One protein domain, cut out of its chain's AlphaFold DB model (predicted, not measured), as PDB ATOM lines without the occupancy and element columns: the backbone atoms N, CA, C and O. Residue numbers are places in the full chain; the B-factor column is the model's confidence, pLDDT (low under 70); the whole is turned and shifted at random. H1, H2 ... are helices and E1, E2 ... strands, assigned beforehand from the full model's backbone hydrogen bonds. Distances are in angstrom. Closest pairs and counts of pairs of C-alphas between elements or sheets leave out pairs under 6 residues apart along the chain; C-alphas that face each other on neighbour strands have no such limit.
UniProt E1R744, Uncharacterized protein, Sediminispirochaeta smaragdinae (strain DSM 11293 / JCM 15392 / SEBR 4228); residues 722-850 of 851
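What this domain is: This is residues 722 to 850 of the 851 residues of an uncharacterized protein of Sediminispirochaeta smaragdinae (strain DSM 11293 / JCM 15392 / SEBR 4228) (UniProt E1R744). Eight strands, E1 to E8, form a closed barrel, each strand antiparallel to its two neighbours, with E8 back beside E1. The short helices H1 and H2 sit side by side near one end of the barrel, H2 packing on E5, while H3 packs on the outside toward the other end. The 129 printed residues hold three named helices and eight named strands in the order H1 E1 E2 E3 E4 H2 E5 H3 E6 E7 E8, a mixed class. The whole is compact, with a radius of gyration of the C-alphas of 14.2 A and spans of 47 by 32 by 24 A.

Where its parts are: H1 is residues 722 to 727, its first C-alpha at (192.541, 263.970, 303.545). E1 is residues 733 to 739, E2 743 to 750 with a length of 21.2 A, E3 759 to 764 and E4 770 to 776. H2 is residues 779 to 787, 12.1 A long. E5, residues 795 to 805, is the longest strand at 27.2 A and bends by 69 degrees at residue 798. H3 is residues 811 to 817, E6 821 to 826 and E7 830 to 836. E8, residues 842 to 849, is 20.3 A long, bends by 56 degrees at residue 845 and ends with C-alpha 849 at (181.903, 248.141, 305.325).

How they stand to each other: E1 to E4 form a meander, each strand the antiparallel neighbour of the one before, and E6 to E8 form another. In the hairpin E1 and E2, N 736 and O 746 are 2.8 A apart, within hydrogen-bond range. Between E4 and E5, N 774 and O 800 are within range at 2.9 A; between E5 and E6, N 799 and O 822 at 2.9 A. The barrel closes between E8 and E1, where N 739 and O 845 are within range at 2.8 A. H2 is on the barrel; its closest C-alpha to E5 is that of Ala 781, 6.7 A from that of Leu 795. H1 is only just not on the barrel, with 4 pairs of C-alphas within 10 A. H1 and H2 are close but not clearly touching, the closest C-alphas being those of Tyr 724 and Ile 782 at 7.2 A, at a shallow tilt of 27 degrees, the same way. H3 is on the barrel and outside it, at a height over the sheet of 8.1 A and over none of the strands; the closest C-alphas of H3 and E5 are those of Leu 817 and Phe 801, 5.7 A apart. H2 and H3 are apart. In H1 and H2 every O i to N i+4 pair is within hydrogen-bond range; in H3 it is 1 of 3, beside 3 of 4 O i to N i+3 pairs.

The domain as a whole: The two C-alphas farthest apart, those of Asp 789 and Tyr 808, are 47.6 A apart. The printed part has no cut. No link is long; E2 to E3 and H2 to E5 are short but not tight, and the others are tight. Mean pLDDT of the printed part is 81.9, with residues 741 to 742, 752 to 753, 789 to 792, 806 to 813 and 850 under 70.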
ATOM      1  N   ILE A 722     192.563 265.096 304.486       89.12
ATOM      2  CA  ILE A 722     192.541 263.970 303.545       89.12
ATOM      3  C   ILE A 722     193.805 263.119 303.716       89.12
ATOM      4  O   ILE A 722     193.732 261.889 303.736       89.12
ATOM      5  N   GLY A 723     194.963 263.755 303.873       89.19
ATOM      6  CA  GLY A 723     196.237 263.114 304.159       89.19
ATOM      7  C   GLY A 723     196.217 262.384 305.498       89.19
ATOM      8  O   GLY A 723     196.661 261.236 305.566       89.19
ATOM      9  N   TYR A 724     195.634 262.992 306.534       89.50
ATOM     10  CA  TYR A 724     195.440 262.333 307.827       89.50
ATOM     11  C   TYR A 724     194.519 261.109 307.737       89.50
ATOM     12  O   TYR A 724     194.876 260.038 308.229       89.50
ATOM     13  N   PHE A 725     193.375 261.222 307.061       88.81
ATOM     14  CA  PHE A 725     192.456 260.102 306.850       88.81
ATOM     15  C   PHE A 725     193.119 258.968 306.061       88.81
ATOM     16  O   PHE A 725     193.001 257.807 306.449       88.81
ATOM     17  N   ARG A 726     193.914 259.294 305.033       88.44
ATOM     18  CA  ARG A 726     194.694 258.311 304.268       88.44
ATOM     19  C   ARG A 726     195.706 257.568 305.143       88.44
ATOM     20  O   ARG A 726     195.834 256.355 305.011       88.44
ATOM     21  N   LYS A 727     196.409 258.267 306.044       87.19
ATOM     22  CA  LYS A 727     197.360 257.645 306.988       87.19
ATOM     23  C   LYS A 727     196.673 256.740 308.013       87.19
ATOM     24  O   LYS A 727     197.280 255.767 308.446       87.19
ATOM     25  N   LEU A 728     195.421 257.030 308.365       87.06
ATOM     26  CA  LEU A 728     194.582 256.186 309.225       87.06
ATOM     27  C   LEU A 728     193.891 255.031 308.477       87.06
ATOM     28  O   LEU A 728     193.103 254.310 309.078       87.06
ATOM     29  N   GLY A 729     194.133 254.868 307.171       87.38
ATOM     30  CA  GLY A 729     193.486 253.829 306.366       87.38
ATOM     31  C   GLY A 729     191.997 254.071 306.097       87.38
ATOM     32  O   GLY A 729     191.326 253.195 305.558       87.38
ATOM     33  N   ILE A 730     191.474 255.255 306.427       87.19
ATOM     34  CA  ILE A 730     190.080 255.608 306.161       87.19
ATOM     35  C   ILE A 730     189.907 255.769 304.644       87.19
ATOM     36  O   ILE A 730     190.627 256.560 304.021       87.19
ATOM     37  N   PRO A 731     188.957 255.055 304.016       83.50
ATOM     38  CA  PRO A 731     188.763 255.130 302.577       83.50
ATOM     39  C   PRO A 731     188.234 256.506 302.161       83.50
ATOM     40  O   PRO A 731     187.419 257.125 302.845       83.50
ATOM     41  N   SER A 732     188.609 256.951 300.960       85.31
ATOM     42  CA  SER A 732     188.047 258.169 300.363       85.31
ATOM     43  C   SER A 732     186.548 258.061 300.080       85.31
ATOM     44  O   SER A 732     185.852 259.075 300.015       85.31
ATOM     45  N   SER A 733     186.046 256.835 299.915       87.69
ATOM     46  CA  SER A 733     184.624 256.534 299.812       87.69
ATOM     47  C   SER A 733     184.317 255.121 300.294       87.69
ATOM     48  O   SER A 733     185.055 254.199 299.955       87.69
ATOM     49  N   ALA A 734     183.195 254.935 300.979       88.19
ATOM     50  CA  ALA A 734     182.703 253.637 301.415       88.19
ATOM     51  C   ALA A 734     181.194 253.530 301.161       88.19
ATOM     52  O   ALA A 734     180.442 254.466 301.437       88.19
ATOM     53  N   ARG A 735     180.746 252.392 300.621       89.69
ATOM     54  CA  ARG A 735     179.315 252.083 300.493       89.69
ATOM     55  C   ARG A 735     178.808 251.414 301.761       89.69
ATOM     56  O   ARG A 735     179.514 250.625 302.386       89.69
ATOM     57  N   GLY A 736     177.581 251.740 302.128       90.38
ATOM     58  CA  GLY A 736     176.988 251.348 303.387       90.38
ATOM     59  C   GLY A 736     175.474 251.467 303.384       90.38
ATOM     60  O   GLY A 736     174.842 251.583 302.336       90.38
ATOM     61  N   SER A 737     174.907 251.436 304.582       89.62
ATOM     62  CA  SER A 737     173.476 251.597 304.807       89.62
ATOM     63  C   SER A 737     173.196 252.832 305.655       89.62
ATOM     64  O   SER A 737     173.853 253.043 306.680       89.62
ATOM     65  N   LEU A 738     172.215 253.629 305.234       87.12
ATOM     66  CA  LEU A 738     171.675 254.780 305.954       87.12
ATOM     67  C   LEU A 738     170.422 254.341 306.733       87.12
ATOM     68  O   LEU A 738     169.555 253.667 306.196       87.12
ATOM     69  N   PHE A 739     170.334 254.683 308.020       83.94
ATOM     70  CA  PHE A 739     169.334 254.148 308.957       83.94
ATOM     71  C   PHE A 739     168.416 255.244 309.523       83.94
ATOM     72  O   PHE A 739     168.362 255.476 310.736       83.94
ATOM     73  N   LEU A 740     167.678 255.944 308.660       70.44
ATOM     74  CA  LEU A 740     166.750 257.008 309.075       70.44
ATOM     75  C   LEU A 740     165.354 256.476 309.421       70.44
ATOM     76  O   LEU A 740     164.815 256.852 310.467       70.44
ATOM     77  N   SER A 741     164.827 255.547 308.628       58.22
ATOM     78  CA  SER A 741     163.522 254.890 308.813       58.22
ATOM     79  C   SER A 741     163.660 253.377 308.593       58.22
ATOM     80  O   SER A 741     163.534 252.607 309.547       58.22
ATOM     81  N   GLU A 742     164.043 252.977 307.381       64.06
ATOM     82  CA  GLU A 742     164.492 251.641 306.974       64.06
ATOM     83  C   GLU A 742     165.919 251.742 306.397       64.06
ATOM     84  O   GLU A 742     166.389 252.836 306.096       64.06
ATOM     85  N   GLY A 743     166.671 250.639 306.346       70.81
ATOM     86  CA  GLY A 743     168.063 250.668 305.881       70.81
ATOM     87  C   GLY A 743     168.151 250.850 304.364       70.81
ATOM     88  O   GLY A 743     167.964 249.870 303.649       70.81
ATOM     89  N   THR A 744     168.457 252.057 303.886       83.50
ATOM     90  CA  THR A 744     168.651 252.368 302.455       83.50
ATOM     91  C   THR A 744     170.127 252.308 302.067       83.50
ATOM     92  O   THR A 744     171.008 252.416 302.926       83.50
ATOM     93  N   SER A 745     170.424 252.086 300.782       87.69
ATOM     94  CA  SER A 745     171.810 252.098 300.292       87.69
ATOM     95  C   SER A 745     172.345 253.527 300.286       87.69
ATOM     96  O   SER A 745     171.665 254.453 299.852       87.69
ATOM     97  N   ALA A 746     173.566 253.721 300.773       89.81
ATOM     98  CA  ALA A 746     174.198 255.031 300.780       89.81
ATOM     99  C   ALA A 746     175.711 254.938 300.587       89.81
ATOM    100  O   ALA A 746     176.359 253.943 300.925       89.81
ATOM    101  N   GLN A 747     176.304 256.024 300.109       89.12
ATOM    102  CA  GLN A 747     177.741 256.174 299.960       89.12
ATOM    103  C   GLN A 747     178.259 257.298 300.860       89.12
ATOM    104  O   GLN A 747     177.900 258.458 300.690       89.12
ATOM    105  N   GLY A 748     179.159 256.967 301.782       87.44
ATOM    106  CA  GLY A 748     179.955 257.943 302.522       87.44
ATOM    107  C   GLY A 748     181.213 258.289 301.731       87.44
ATOM    108  O   GLY A 748     181.918 257.394 301.272       87.44
ATOM    109  N   LYS A 749     181.513 259.571 301.554       88.19
ATOM    110  CA  LYS A 749     182.727 260.085 300.904       88.19
ATOM    111  C   LYS A 749     183.411 261.061 301.842       88.19
ATOM    112  O   LYS A 749     182.724 261.758 302.576       88.19
ATOM    113  N   ILE A 750     184.736 261.155 301.813       85.94
ATOM    114  CA  ILE A 750     185.413 262.294 302.448       85.94
ATOM    115  C   ILE A 750     184.883 263.572 301.792       85.94
ATOM    116  O   ILE A 750     184.671 263.597 300.576       85.94
ATOM    117  N   PHE A 751     184.610 264.602 302.591       79.31
ATOM    118  CA  PHE A 751     184.020 265.842 302.098       79.31
ATOM    119  C   PHE A 751     184.916 266.474 301.014       79.31
ATOM    120  O   PHE A 751     186.043 266.869 301.311       79.31
ATOM    121  N   PRO A 752     184.460 266.553 299.750       60.16
ATOM    122  CA  PRO A 752     185.353 266.825 298.623       60.16
ATOM    123  C   PRO A 752     185.600 268.317 298.376       60.16
ATOM    124  O   PRO A 752     186.461 268.656 297.573       60.16
ATOM    125  N   ILE A 753     184.829 269.207 299.017       62.22
ATOM    126  CA  ILE A 753     184.819 270.641 298.691       62.22
ATOM    127  C   ILE A 753     186.065 271.354 299.238       62.22
ATOM    128  O   ILE A 753     186.534 272.304 298.621       62.22
ATOM    129  N   SER A 754     186.639 270.892 300.354       70.94
ATOM    130  CA  SER A 754     187.890 271.447 300.878       70.94
ATOM    131  C   SER A 754     188.709 270.393 301.630       70.94
ATOM    132  O   SER A 754     188.190 269.800 302.579       70.94
ATOM    133  N   PRO A 755     189.994 270.175 301.277       80.31
ATOM    134  CA  PRO A 755     190.873 269.253 302.001       80.31
ATOM    135  C   PRO A 755     191.182 269.728 303.432       80.31
ATOM    136  O   PRO A 755     191.584 268.935 304.285       80.31
ATOM    137  N   LEU A 756     190.948 271.014 303.710       85.44
ATOM    138  CA  LEU A 756     191.150 271.653 305.011       85.44
ATOM    139  C   LEU A 756     189.972 271.439 305.966       85.44
ATOM    140  O   LEU A 756     189.997 271.932 307.093       85.44
ATOM    141  N   PHE A 757     188.948 270.699 305.533       83.62
ATOM    142  CA  PHE A 757     187.764 270.430 306.327       83.62
ATOM    143  C   PHE A 757     187.693 268.967 306.801       83.62
ATOM    144  O   PHE A 757     187.742 268.045 305.979       83.62
ATOM    145  N   PRO A 758     187.518 268.720 308.111       87.31
ATOM    146  CA  PRO A 758     187.399 267.369 308.628       87.31
ATOM    147  C   PRO A 758     185.946 266.885 308.566       87.31
ATOM    148  O   PRO A 758     185.143 267.164 309.457       87.31
ATOM    149  N   GLY A 759     185.583 266.114 307.542       89.06
ATOM    150  CA  GLY A 759     184.218 265.603 307.446       89.06
ATOM    151  C   GLY A 759     183.967 264.572 306.358       89.06
ATOM    152  O   GLY A 759     184.813 264.310 305.498       89.06
ATOM    153  N   PHE A 760     182.757 264.019 306.391       87.81
ATOM    154  CA  PHE A 760     182.237 263.085 305.401       87.81
ATOM    155  C   PHE A 760     180.930 263.601 304.808       87.81
ATOM    156  O   PHE A 760     180.088 264.146 305.514       87.81
ATOM    157  N   LEU A 761     180.742 263.379 303.516       88.06
ATOM    158  CA  LEU A 761     179.481 263.529 302.814       88.06
ATOM    159  C   LEU A 761     178.827 262.157 302.662       88.06
ATOM    160  O   LEU A 761     179.396 261.278 302.019       88.06
ATOM    161  N   ILE A 762     177.641 261.972 303.223       89.50
ATOM    162  CA  ILE A 762     176.821 260.782 303.006       89.50
ATOM    163  C   ILE A 762     175.795 261.108 301.926       89.50
ATOM    164  O   ILE A 762     175.072 262.095 302.043       89.50
ATOM    165  N   VAL A 763     175.751 260.276 300.891       87.44
ATOM    166  CA  VAL A 763     174.822 260.365 299.763       87.44
ATOM    167  C   VAL A 763     173.895 259.160 299.813       87.44
ATOM    168  O   VAL A 763     174.387 258.034 299.776       87.44
ATOM    169  N   ASN A 764     172.586 259.372 299.917       85.81
ATOM    170  CA  ASN A 764     171.609 258.296 299.758       85.81
ATOM    171  C   ASN A 764     171.527 257.926 298.266       85.81
ATOM    172  O   ASN A 764     171.344 258.805 297.427       85.81
ATOM    173  N   ASP A 765     171.708 256.648 297.929       83.81
ATOM    174  CA  ASP A 765     171.744 256.196 296.532       83.81
ATOM    175  C   ASP A 765     170.355 256.269 295.867       83.81
ATOM    176  O   ASP A 765     170.272 256.447 294.651       83.81
ATOM    177  N   ASP A 766     169.279 256.154 296.653       79.50
ATOM    178  CA  ASP A 766     167.907 256.057 296.142       79.50
ATOM    179  C   ASP A 766     167.268 257.441 295.964       79.50
ATOM    180  O   ASP A 766     166.657 257.734 294.935       79.50
ATOM    181  N   THR A 767     167.432 258.313 296.957       74.44
ATOM    182  CA  THR A 767     166.809 259.647 296.997       74.44
ATOM    183  C   THR A 767     167.750 260.768 296.571       74.44
ATOM    184  O   THR A 767     167.305 261.890 296.348       74.44
ATOM    185  N   SER A 768     169.052 260.484 296.446       74.06
ATOM    186  CA  SER A 768     170.109 261.495 296.287       74.06
ATOM    187  C   SER A 768     170.215 262.488 297.455       74.06
ATOM    188  O   SER A 768     170.825 263.545 297.299       74.06
ATOM    189  N   ASP A 769     169.674 262.157 298.636       79.62
ATOM    190  CA  ASP A 769     169.818 262.978 299.845       79.62
ATOM    191  C   ASP A 769     171.287 263.127 300.238       79.62
ATOM    192  O   ASP A 769     172.077 262.184 300.142       79.62
ATOM    193  N   LEU A 770     171.652 264.311 300.727       82.19
ATOM    194  CA  LEU A 770     173.031 264.663 301.047       82.19
ATOM    195  C   LEU A 770     173.133 265.108 302.503       82.19
ATOM    196  O   LEU A 770     172.527 266.101 302.904       82.19
ATOM    197  N   ILE A 771     173.941 264.402 303.293       86.94
ATOM    198  CA  ILE A 771     174.178 264.686 304.713       86.94
ATOM    199  C   ILE A 771     175.673 264.919 304.923       86.94
ATOM    200  O   ILE A 771     176.488 264.018 304.737       86.94
ATOM    201  N   LEU A 772     176.039 266.116 305.364       87.12
ATOM    202  CA  LEU A 772     177.388 266.432 305.810       87.12
ATOM    203  C   LEU A 772     177.555 266.051 307.283       87.12
ATOM    204  O   LEU A 772     176.789 266.464 308.153       87.12
ATOM    205  N   VAL A 773     178.591 265.268 307.556       90.44
ATOM    206  CA  VAL A 773     179.025 264.841 308.884       90.44
ATOM    207  C   VAL A 773     180.372 265.492 309.171       90.44
ATOM    208  O   VAL A 773     181.415 265.022 308.721       90.44
ATOM    209  N   GLU A 774     180.348 266.589 309.918       88.81
ATOM    210  CA  GLU A 774     181.540 267.283 310.401       88.81
ATOM    211  C   GLU A 774     182.164 266.517 311.566       88.81
ATOM    212  O   GLU A 774     181.460 266.165 312.510       88.81
ATOM    213  N   LEU A 775     183.483 266.338 311.565       90.50
ATOM    214  CA  LEU A 775     184.242 265.850 312.712       90.50
ATOM    215  C   LEU A 775     184.658 267.039 313.584       90.50
ATOM    216  O   LEU A 775     185.371 267.936 313.150       90.50
ATOM    217  N   VAL A 776     184.252 267.033 314.852       87.88
ATOM    218  CA  VAL A 776     184.503 268.143 315.779       87.88
ATOM    219  C   VAL A 776     185.856 267.954 316.462       87.88
ATOM    220  O   VAL A 776     185.972 267.127 317.370       87.88
ATOM    221  N   LYS A 777     186.842 268.775 316.078       84.31
ATOM    222  CA  LYS A 777     188.212 268.788 316.630       84.31
ATOM    223  C   LYS A 777     188.893 267.408 316.610       84.31
ATOM    224  O   LYS A 777     189.216 266.858 317.672       84.31
ATOM    225  N   PRO A 778     189.037 266.772 315.432       88.06
ATOM    226  CA  PRO A 778     189.569 265.417 315.342       88.06
ATOM    227  C   PRO A 778     191.090 265.343 315.506       88.06
ATOM    228  O   PRO A 778     191.615 264.246 315.646       88.06
ATOM    229  N   GLU A 779     191.800 266.467 315.500       84.88
ATOM    230  CA  GLU A 779     193.258 266.557 315.392       84.88
ATOM    231  C   GLU A 779     193.951 265.811 316.530       84.88
ATOM    232  O   GLU A 779     194.866 265.027 316.296       84.88
ATOM    233  N   GLN A 780     193.453 265.969 317.761       79.56
ATOM    234  CA  GLN A 780     193.982 265.248 318.918       79.56
ATOM    235  C   GLN A 780     193.747 263.735 318.807       79.56
ATOM    236  O   GLN A 780     194.623 262.949 319.156       79.56
ATOM    237  N   ALA A 781     192.570 263.317 318.331       83.81
ATOM    238  CA  ALA A 781     192.245 261.900 318.178       83.81
ATOM    239  C   ALA A 781     193.097 261.257 317.074       83.81
ATOM    240  O   ALA A 781     193.655 260.183 317.279       83.81
ATOM    241  N   ILE A 782     193.250 261.952 315.946       85.31
ATOM    242  CA  ILE A 782     194.107 261.559 314.826       85.31
ATOM    243  C   ILE A 782     195.566 261.465 315.286       85.31
ATOM    244  O   ILE A 782     196.195 260.428 315.097       85.31
ATOM    245  N   SER A 783     196.092 262.510 315.932       79.06
ATOM    246  CA  SER A 783     197.479 262.553 316.406       79.06
ATOM    247  C   SER A 783     197.781 261.412 317.374       79.06
ATOM    248  O   SER A 783     198.796 260.740 317.220       79.06
ATOM    249  N   ASN A 784     196.891 261.154 318.339       81.75
ATOM    250  CA  ASN A 784     197.068 260.062 319.295       81.75
ATOM    251  C   ASN A 784     197.121 258.696 318.590       81.75
ATOM    252  O   ASN A 784     197.973 257.880 318.913       81.75
ATOM    253  N   LEU A 785     196.250 258.448 317.605       83.50
ATOM    254  CA  LEU A 785     196.206 257.170 316.877       83.50
ATOM    255  C   LEU A 785     197.403 256.952 315.957       83.50
ATOM    256  O   LEU A 785     197.801 255.811 315.709       83.50
ATOM    257  N   LEU A 786     197.953 258.033 315.412       81.81
ATOM    258  CA  LEU A 786     199.138 257.945 314.576       81.81
ATOM    259  C   LEU A 786     200.389 257.690 315.424       81.81
ATOM    260  O   LEU A 786     201.204 256.882 315.001       81.81
ATOM    261  N   GLN A 787     200.493 258.287 316.616       77.31
ATOM    262  CA  GLN A 787     201.628 258.096 317.534       77.31
ATOM    263  C   GLN A 787     201.596 256.774 318.320       77.31
ATOM    264  O   GLN A 787     202.638 256.332 318.795       77.31
ATOM    265  N   ASP A 788     200.425 256.156 318.502       71.50
ATOM    266  CA  ASP A 788     200.288 254.930 319.295       71.50
ATOM    267  C   ASP A 788     200.544 253.661 318.452       71.50
ATOM    268  O   ASP A 788     199.903 253.430 317.420       71.50
ATOM    269  N   ASP A 789     201.470 252.814 318.915       63.47
ATOM    270  CA  ASP A 789     201.829 251.508 318.327       63.47
ATOM    271  C   ASP A 789     200.927 250.356 318.835       63.47
ATOM    272  O   ASP A 789     201.185 249.171 318.593       63.47
ATOM    273  N   GLN A 790     199.858 250.674 319.573       57.44
ATOM    274  CA  GLN A 790     198.891 249.696 320.084       57.44
ATOM    275  C   GLN A 790     198.087 248.996 318.967       57.44
ATOM    276  O   GLN A 790     197.864 249.525 317.878       57.44
ATOM    277  N   LYS A 791     197.611 247.778 319.274       54.94
ATOM    278  CA  LYS A 791     196.950 246.845 318.336       54.94
ATOM    279  C   LYS A 791     195.514 247.204 317.921       54.94
ATOM    280  O   LYS A 791     195.037 246.608 316.963       54.94
ATOM    281  N   GLU A 792     194.825 248.108 318.618       61.97
ATOM    282  CA  GLU A 792     193.447 248.513 318.285       61.97
ATOM    283  C   GLU A 792     193.385 250.028 318.045       61.97
ATOM    284  O   GLU A 792     193.365 250.818 318.989       61.97
ATOM    285  N   LYS A 793     193.356 250.441 316.771       72.00
ATOM    286  CA  LYS A 793     193.291 251.852 316.355       72.00
ATOM    287  C   LYS A 793     191.858 252.262 316.033       72.00
ATOM    288  O   LYS A 793     191.486 252.407 314.878       72.00
ATOM    289  N   ILE A 794     191.041 252.475 317.064       84.44
ATOM    290  CA  ILE A 794     189.672 252.965 316.855       84.44
ATOM    291  C   ILE A 794     189.664 254.497 316.844       84.44
ATOM    292  O   ILE A 794     189.806 255.133 317.894       84.44
ATOM    293  N   LEU A 795     189.429 255.112 315.680       86.44
ATOM    294  CA  LEU A 795     189.114 256.540 315.622       86.44
ATOM    295  C   LEU A 795     187.704 256.758 316.139       86.44
ATOM    296  O   LEU A 795     186.733 256.396 315.486       86.44
ATOM    297  N   LYS A 796     187.603 257.415 317.296       89.81
ATOM    298  CA  LYS A 796     186.336 257.858 317.865       89.81
ATOM    299  C   LYS A 796     186.353 259.356 318.103       89.81
ATOM    300  O   LYS A 796     187.035 259.838 319.006       89.81
ATOM    301  N   THR A 797     185.567 260.094 317.328       91.00
ATOM    302  CA  THR A 797     185.448 261.548 317.493       91.00
ATOM    303  C   THR A 797     184.002 262.013 317.429       91.00
ATOM    304  O   THR A 797     183.131 261.332 316.891       91.00
ATOM    305  N   LYS A 798     183.729 263.170 318.033       93.44
ATOM    306  CA  LYS A 798     182.400 263.781 318.001       93.44
ATOM    307  C   LYS A 798     182.100 264.261 316.592       93.44
ATOM    308  O   LYS A 798     183.000 264.729 315.904       93.44
ATOM    309  N   VAL A 799     180.830 264.201 316.210       92.81
ATOM    310  CA  VAL A 799     180.376 264.757 314.937       92.81
ATOM    311  C   VAL A 799     179.199 265.698 315.096       92.81
ATOM    312  O   VAL A 799     178.454 265.617 316.081       92.81
ATOM    313  N   ARG A 800     179.029 266.562 314.101       90.88
ATOM    314  CA  ARG A 800     177.836 267.376 313.895       90.88
ATOM    315  C   ARG A 800     177.272 267.112 312.505       90.88
ATOM    316  O   ARG A 800     178.022 266.891 311.560       90.88
ATOM    317  N   PHE A 801     175.951 267.104 312.407       88.00
ATOM    318  CA  PHE A 801     175.241 266.795 311.172       88.00
ATOM    319  C   PHE A 801     174.661 268.061 310.539       88.00
ATOM    320  O   PHE A 801     174.087 268.903 311.234       88.00
ATOM    321  N   TYR A 802     174.775 268.151 309.219       82.69
ATOM    322  CA  TYR A 802     174.188 269.197 308.394       82.69
ATOM    323  C   TYR A 802     173.502 268.557 307.189       82.69
ATOM    324  O   TYR A 802     174.088 267.738 306.485       82.69
ATOM    325  N   LEU A 803     172.250 268.917 306.955       77.56
ATOM    326  CA  LEU A 803     171.465 268.473 305.821       77.56
ATOM    327  C   LEU A 803     171.779 269.370 304.621       77.56
ATOM    328  O   LEU A 803     171.518 270.572 304.649       77.56
ATOM    329  N   MET A 804     172.372 268.783 303.584       71.19
ATOM    330  CA  MET A 804     172.724 269.492 302.354       71.19
ATOM    331  C   MET A 804     171.659 269.357 301.270       71.19
ATOM    332  O   MET A 804     171.528 270.257 300.454       71.19
ATOM    333  N   HIS A 805     170.924 268.250 301.253       70.06
ATOM    334  CA  HIS A 805     169.812 268.003 300.343       70.06
ATOM    335  C   HIS A 805     168.865 266.999 300.988       70.06
ATOM    336  O   HIS A 805     169.336 266.020 301.571       70.06
ATOM    337  N   ALA A 806     167.563 267.233 300.860       66.38
ATOM    338  CA  ALA A 806     166.541 266.256 301.197       66.38
ATOM    339  C   ALA A 806     165.460 266.233 300.119       66.38
ATOM    340  O   ALA A 806     164.936 267.270 299.716       66.38
ATOM    341  N   SER A 807     165.112 265.029 299.700       62.97
ATOM    342  CA  SER A 807     163.915 264.714 298.950       62.97
ATOM    343  C   SER A 807     162.672 264.914 299.825       62.97
ATOM    344  O   SER A 807     162.693 264.736 301.047       62.97
ATOM    345  N   TYR A 808     161.559 265.263 299.178       55.94
ATOM    346  CA  TYR A 808     160.281 265.575 299.831       55.94
ATOM    347  C   TYR A 808     159.735 264.430 300.711       55.94
ATOM    348  O   TYR A 808     158.983 264.675 301.651       55.94
ATOM    349  N   GLU A 809     160.083 263.175 300.406       55.72
ATOM    350  CA  GLU A 809     159.532 261.989 301.074       55.72
ATOM    351  C   GLU A 809     160.214 261.671 302.423       55.72
ATOM    352  O   GLU A 809     159.562 261.123 303.315       55.72
ATOM    353  N   GLU A 810     161.482 262.059 302.630       56.16
ATOM    354  CA  GLU A 810     162.252 261.751 303.857       56.16
ATOM    355  C   GLU A 810     162.496 262.960 304.787       56.16
ATOM    356  O   GLU A 810     163.072 262.828 305.877       56.16
ATOM    357  N   GLU A 811     162.012 264.148 304.418       57.28
ATOM    358  CA  GLU A 811     162.347 265.430 305.055       57.28
ATOM    359  C   GLU A 811     162.050 265.486 306.569       57.28
ATOM    360  O   GLU A 811     162.830 266.032 307.358       57.28
ATOM    361  N   THR A 812     160.965 264.857 307.040       61.38
ATOM    362  CA  THR A 812     160.626 264.861 308.480       61.38
ATOM    363  C   THR A 812     161.621 264.042 309.316       61.38
ATOM    364  O   THR A 812     161.881 264.367 310.474       61.38
ATOM    365  N   ALA A 813     162.207 262.986 308.743       66.44
ATOM    366  CA  ALA A 813     163.223 262.179 309.417       66.44
ATOM    367  C   ALA A 813     164.606 262.847 309.338       66.44
ATOM    368  O   ALA A 813     165.323 262.900 310.343       66.44
ATOM    369  N   LEU A 814     164.952 263.403 308.173       73.56
ATOM    370  CA  LEU A 814     166.225 264.074 307.901       73.56
ATOM    371  C   LEU A 814     166.379 265.408 308.634       73.56
ATOM    372  O   LEU A 814     167.457 265.702 309.147       73.56
ATOM    373  N   SER A 815     165.306 266.185 308.775       70.06
ATOM    374  CA  SER A 815     165.323 267.453 309.524       70.06
ATOM    375  C   SER A 815     165.748 267.275 310.985       70.06
ATOM    376  O   SER A 815     166.358 268.174 311.561       70.06
ATOM    377  N   SER A 816     165.530 266.093 311.579       76.81
ATOM    378  CA  SER A 816     166.012 265.774 312.930       76.81
ATOM    379  C   SER A 816     167.541 265.689 313.044       76.81
ATOM    380  O   SER A 816     168.077 265.757 314.154       76.81
ATOM    381  N   LEU A 817     168.250 265.525 311.921       80.81
ATOM    382  CA  LEU A 817     169.708 265.542 311.874       80.81
ATOM    383  C   LEU A 817     170.277 266.958 311.818       80.81
ATOM    384  O   LEU A 817     171.400 267.141 312.270       80.81
ATOM    385  N   GLN A 818     169.551 267.959 311.316       81.75
ATOM    386  CA  GLN A 818     170.101 269.308 311.160       81.75
ATOM    387  C   GLN A 818     170.588 269.871 312.507       81.75
ATOM    388  O   GLN A 818     169.812 270.058 313.443       81.75
ATOM    389  N   GLY A 819     171.897 270.121 312.623       78.88
ATOM    390  CA  GLY A 819     172.532 270.610 313.851       78.88
ATOM    391  C   GLY A 819     172.625 269.581 314.988       78.88
ATOM    392  O   GLY A 819     173.060 269.920 316.095       78.88
ATOM    393  N   ALA A 820     172.238 268.323 314.754       86.75
ATOM    394  CA  ALA A 820     172.344 267.267 315.748       86.75
ATOM    395  C   ALA A 820     173.813 266.950 316.064       86.75
ATOM    396  O   ALA A 820     174.713 267.135 315.245       86.75
ATOM    397  N   ASN A 821     174.055 266.433 317.270       92.44
ATOM    398  CA  ASN A 821     175.382 265.996 317.699       92.44
ATOM    399  C   ASN A 821     175.463 264.470 317.705       92.44
ATOM    400  O   ASN A 821     174.470 263.781 317.941       92.44
ATOM    401  N   GLY A 822     176.665 263.942 317.526       93.56
ATOM    402  CA  GLY A 822     176.907 262.512 317.450       93.56
ATOM    403  C   GLY A 822     178.360 262.136 317.674       93.56
ATOM    404  O   GLY A 822     179.142 262.908 318.235       93.56
ATOM    405  N   TRP A 823     178.717 260.941 317.224       93.56
ATOM    406  CA  TRP A 823     180.106 260.536 317.062       93.56
ATOM    407  C   TRP A 823     180.274 259.604 315.861       93.56
ATOM    408  O   TRP A 823     179.313 258.981 315.406       93.56
ATOM    409  N   ILE A 824     181.501 259.536 315.360       91.94
ATOM    410  CA  ILE A 824     181.941 258.594 314.336       91.94
ATOM    411  C   ILE A 824     182.935 257.615 314.953       91.94
ATOM    412  O   ILE A 824     183.696 257.992 315.846       91.94
ATOM    413  N   GLU A 825     182.884 256.369 314.498       92.38
ATOM    414  CA  GLU A 825     183.782 255.275 314.861       92.38
ATOM    415  C   GLU A 825     184.365 254.667 313.581       92.38
ATOM    416  O   GLU A 825     183.617 254.360 312.651       92.38
ATOM    417  N   TRP A 826     185.687 254.514 313.535       89.62
ATOM    418  CA  TRP A 826     186.412 253.783 312.495       89.62
ATOM    419  C   TRP A 826     187.353 252.773 313.149       89.62
ATOM    420  O   TRP A 826     188.146 253.174 313.998       89.62
ATOM    421  N   ASP A 827     187.238 251.494 312.783       87.31
ATOM    422  CA  ASP A 827     187.968 250.357 313.377       87.31
ATOM    423  C   ASP A 827     188.778 249.538 312.347       87.31
ATOM    424  O   ASP A 827     188.908 248.322 312.474       87.31
ATOM    425  N   ASP A 828     189.275 250.200 311.298       83.38
ATOM    426  CA  ASP A 828     189.948 249.621 310.118       83.38
ATOM    427  C   ASP A 828     189.050 248.814 309.160       83.38
ATOM    428  O   ASP A 828     189.465 248.508 308.041       83.38
ATOM    429  N   SER A 829     187.816 248.488 309.555       85.31
ATOM    430  CA  SER A 829     186.903 247.658 308.750       85.31
ATOM    431  C   SER A 829     185.481 248.214 308.624       85.31
ATOM    432  O   SER A 829     184.781 247.941 307.642       85.31
ATOM    433  N   HIS A 830     185.052 249.020 309.595       89.00
ATOM    434  CA  HIS A 830     183.727 249.615 309.658       89.00
ATOM    435  C   HIS A 830     183.826 251.113 309.904       89.00
ATOM    436  O   HIS A 830     184.456 251.562 310.859       89.00
ATOM    437  N   LEU A 831     183.108 251.888 309.092       90.12
ATOM    438  CA  LEU A 831     182.842 253.297 309.361       90.12
ATOM    439  C   LEU A 831     181.417 253.434 309.890       90.12
ATOM    440  O   LEU A 831     180.458 253.224 309.148       90.12
ATOM    441  N   THR A 832     181.270 253.793 311.164       92.75
ATOM    442  CA  THR A 832     179.968 253.915 311.829       92.75
ATOM    443  C   THR A 832     179.721 255.345 312.290       92.75
ATOM    444  O   THR A 832     180.498 255.902 313.060       92.75
ATOM    445  N   VAL A 833     178.602 255.935 311.871       92.19
ATOM    446  CA  VAL A 833     178.165 257.282 312.261       92.19
ATOM    447  C   VAL A 833     176.914 257.184 313.129       92.19
ATOM    448  O   VAL A 833     175.933 256.531 312.760       92.19
ATOM    449  N   ILE A 834     176.930 257.833 314.293       92.94
ATOM    450  CA  ILE A 834     175.892 257.712 315.322       92.94
ATOM    451  C   ILE A 834     175.395 259.096 315.740       92.94
ATOM    452  O   ILE A 834     176.184 259.955 316.116       92.94
ATOM    453  N   GLN A 835     174.076 259.293 315.746       91.88
ATOM    454  CA  GLN A 835     173.403 260.475 316.284       91.88
ATOM    455  C   GLN A 835     173.063 260.267 317.761       91.88
ATOM    456  O   GLN A 835     172.522 259.234 318.170       91.88
ATOM    457  N   ARG A 836     173.311 261.289 318.580       89.75
ATOM    458  CA  ARG A 836     172.868 261.337 319.971       89.75
ATOM    459  C   ARG A 836     171.460 261.931 320.046       89.75
ATOM    460  O   ARG A 836     171.270 263.103 319.748       89.75
ATOM    461  N   ILE A 837     170.492 261.143 320.514       85.69
ATOM    462  CA  ILE A 837     169.093 261.577 320.682       85.69
ATOM    463  C   ILE A 837     168.876 262.185 322.074       85.69
ATOM    464  O   ILE A 837     168.159 263.165 322.238       85.69
ATOM    465  N   SER A 838     169.478 261.594 323.108       81.56
ATOM    466  CA  SER A 838     169.390 262.096 324.482       81.56
ATOM    467  C   SER A 838     170.630 261.720 325.290       81.56
ATOM    468  O   SER A 838     171.600 261.178 324.755       81.56
ATOM    469  N   LEU A 839     170.629 261.995 326.601       75.19
ATOM    470  CA  LEU A 839     171.761 261.648 327.461       75.19
ATOM    471  C   LEU A 839     172.085 260.140 327.441       75.19
ATOM    472  O   LEU A 839     173.253 259.791 327.572       75.19
ATOM    473  N   PHE A 840     171.072 259.291 327.221       77.50
ATOM    474  CA  PHE A 840     171.163 257.823 327.281       77.50
ATOM    475  C   PHE A 840     170.692 257.108 326.005       77.50
ATOM    476  O   PHE A 840     170.670 255.881 325.972       77.50
ATOM    477  N   LYS A 841     170.274 257.842 324.966       85.00
ATOM    478  CA  LYS A 841     169.802 257.259 323.702       85.00
ATOM    479  C   LYS A 841     170.648 257.746 322.538       85.00
ATOM    480  O   LYS A 841     170.879 258.947 322.391       85.00
ATOM    481  N   ALA A 842     171.042 256.807 321.691       87.12
ATOM    482  CA  ALA A 842     171.746 257.060 320.449       87.12
ATOM    483  C   ALA A 842     171.170 256.179 319.342       87.12
ATOM    484  O   ALA A 842     170.624 255.108 319.616       87.12
ATOM    485  N   LYS A 843     171.275 256.651 318.106       88.75
ATOM    486  CA  LYS A 843     170.767 255.982 316.913       88.75
ATOM    487  C   LYS A 843     171.865 255.953 315.863       88.75
ATOM    488  O   LYS A 843     172.531 256.958 315.636       88.75
ATOM    489  N   ARG A 844     172.066 254.793 315.242       89.62
ATOM    490  CA  ARG A 844     172.970 254.653 314.097       89.62
ATOM    491  C   ARG A 844     172.370 255.408 312.920       89.62
ATOM    492  O   ARG A 844     171.189 255.239 312.643       89.62
ATOM    493  N   VAL A 845     173.177 256.244 312.285       88.75
ATOM    494  CA  VAL A 845     172.795 256.998 311.089       88.75
ATOM    495  C   VAL A 845     173.345 256.296 309.864       88.75
ATOM    496  O   VAL A 845     172.595 256.068 308.932       88.75
ATOM    497  N   PHE A 846     174.616 255.895 309.882       90.94
ATOM    498  CA  PHE A 846     175.271 255.279 308.732       90.94
ATOM    499  C   PHE A 846     176.270 254.213 309.173       90.94
ATOM    500  O   PHE A 846     176.968 254.403 310.172       90.94
ATOM    501  N   ILE A 847     176.326 253.099 308.446       91.19
ATOM    502  CA  ILE A 847     177.363 252.069 308.596       91.19
ATOM    503  C   ILE A 847     177.857 251.692 307.210       91.19
ATOM    504  O   ILE A 847     177.061 251.232 306.396       91.19
ATOM    505  N   ALA A 848     179.159 251.818 306.970       88.62
ATOM    506  CA  ALA A 848     179.812 251.288 305.781       88.62
ATOM    507  C   ALA A 848     180.831 250.210 306.133       88.62
ATOM    508  O   ALA A 848     181.519 250.303 307.150       88.62
ATOM    509  N   PHE A 849     180.925 249.218 305.252       82.00
ATOM    510  CA  PHE A 849     181.903 248.141 305.325       82.00
ATOM    511  C   PHE A 849     182.991 248.406 304.293       82.00
ATOM    512  O   PHE A 849     182.692 248.675 303.125       82.00
ATOM    513  N   THR A 850     184.246 248.323 304.710       66.94
ATOM    514  CA  THR A 850     185.387 248.395 303.798       66.94
ATOM    515  C   THR A 850     185.914 246.988 303.573       66.94
ATOM    516  O   THR A 850     186.325 246.325 304.523       66.94
TER     517      THR A 850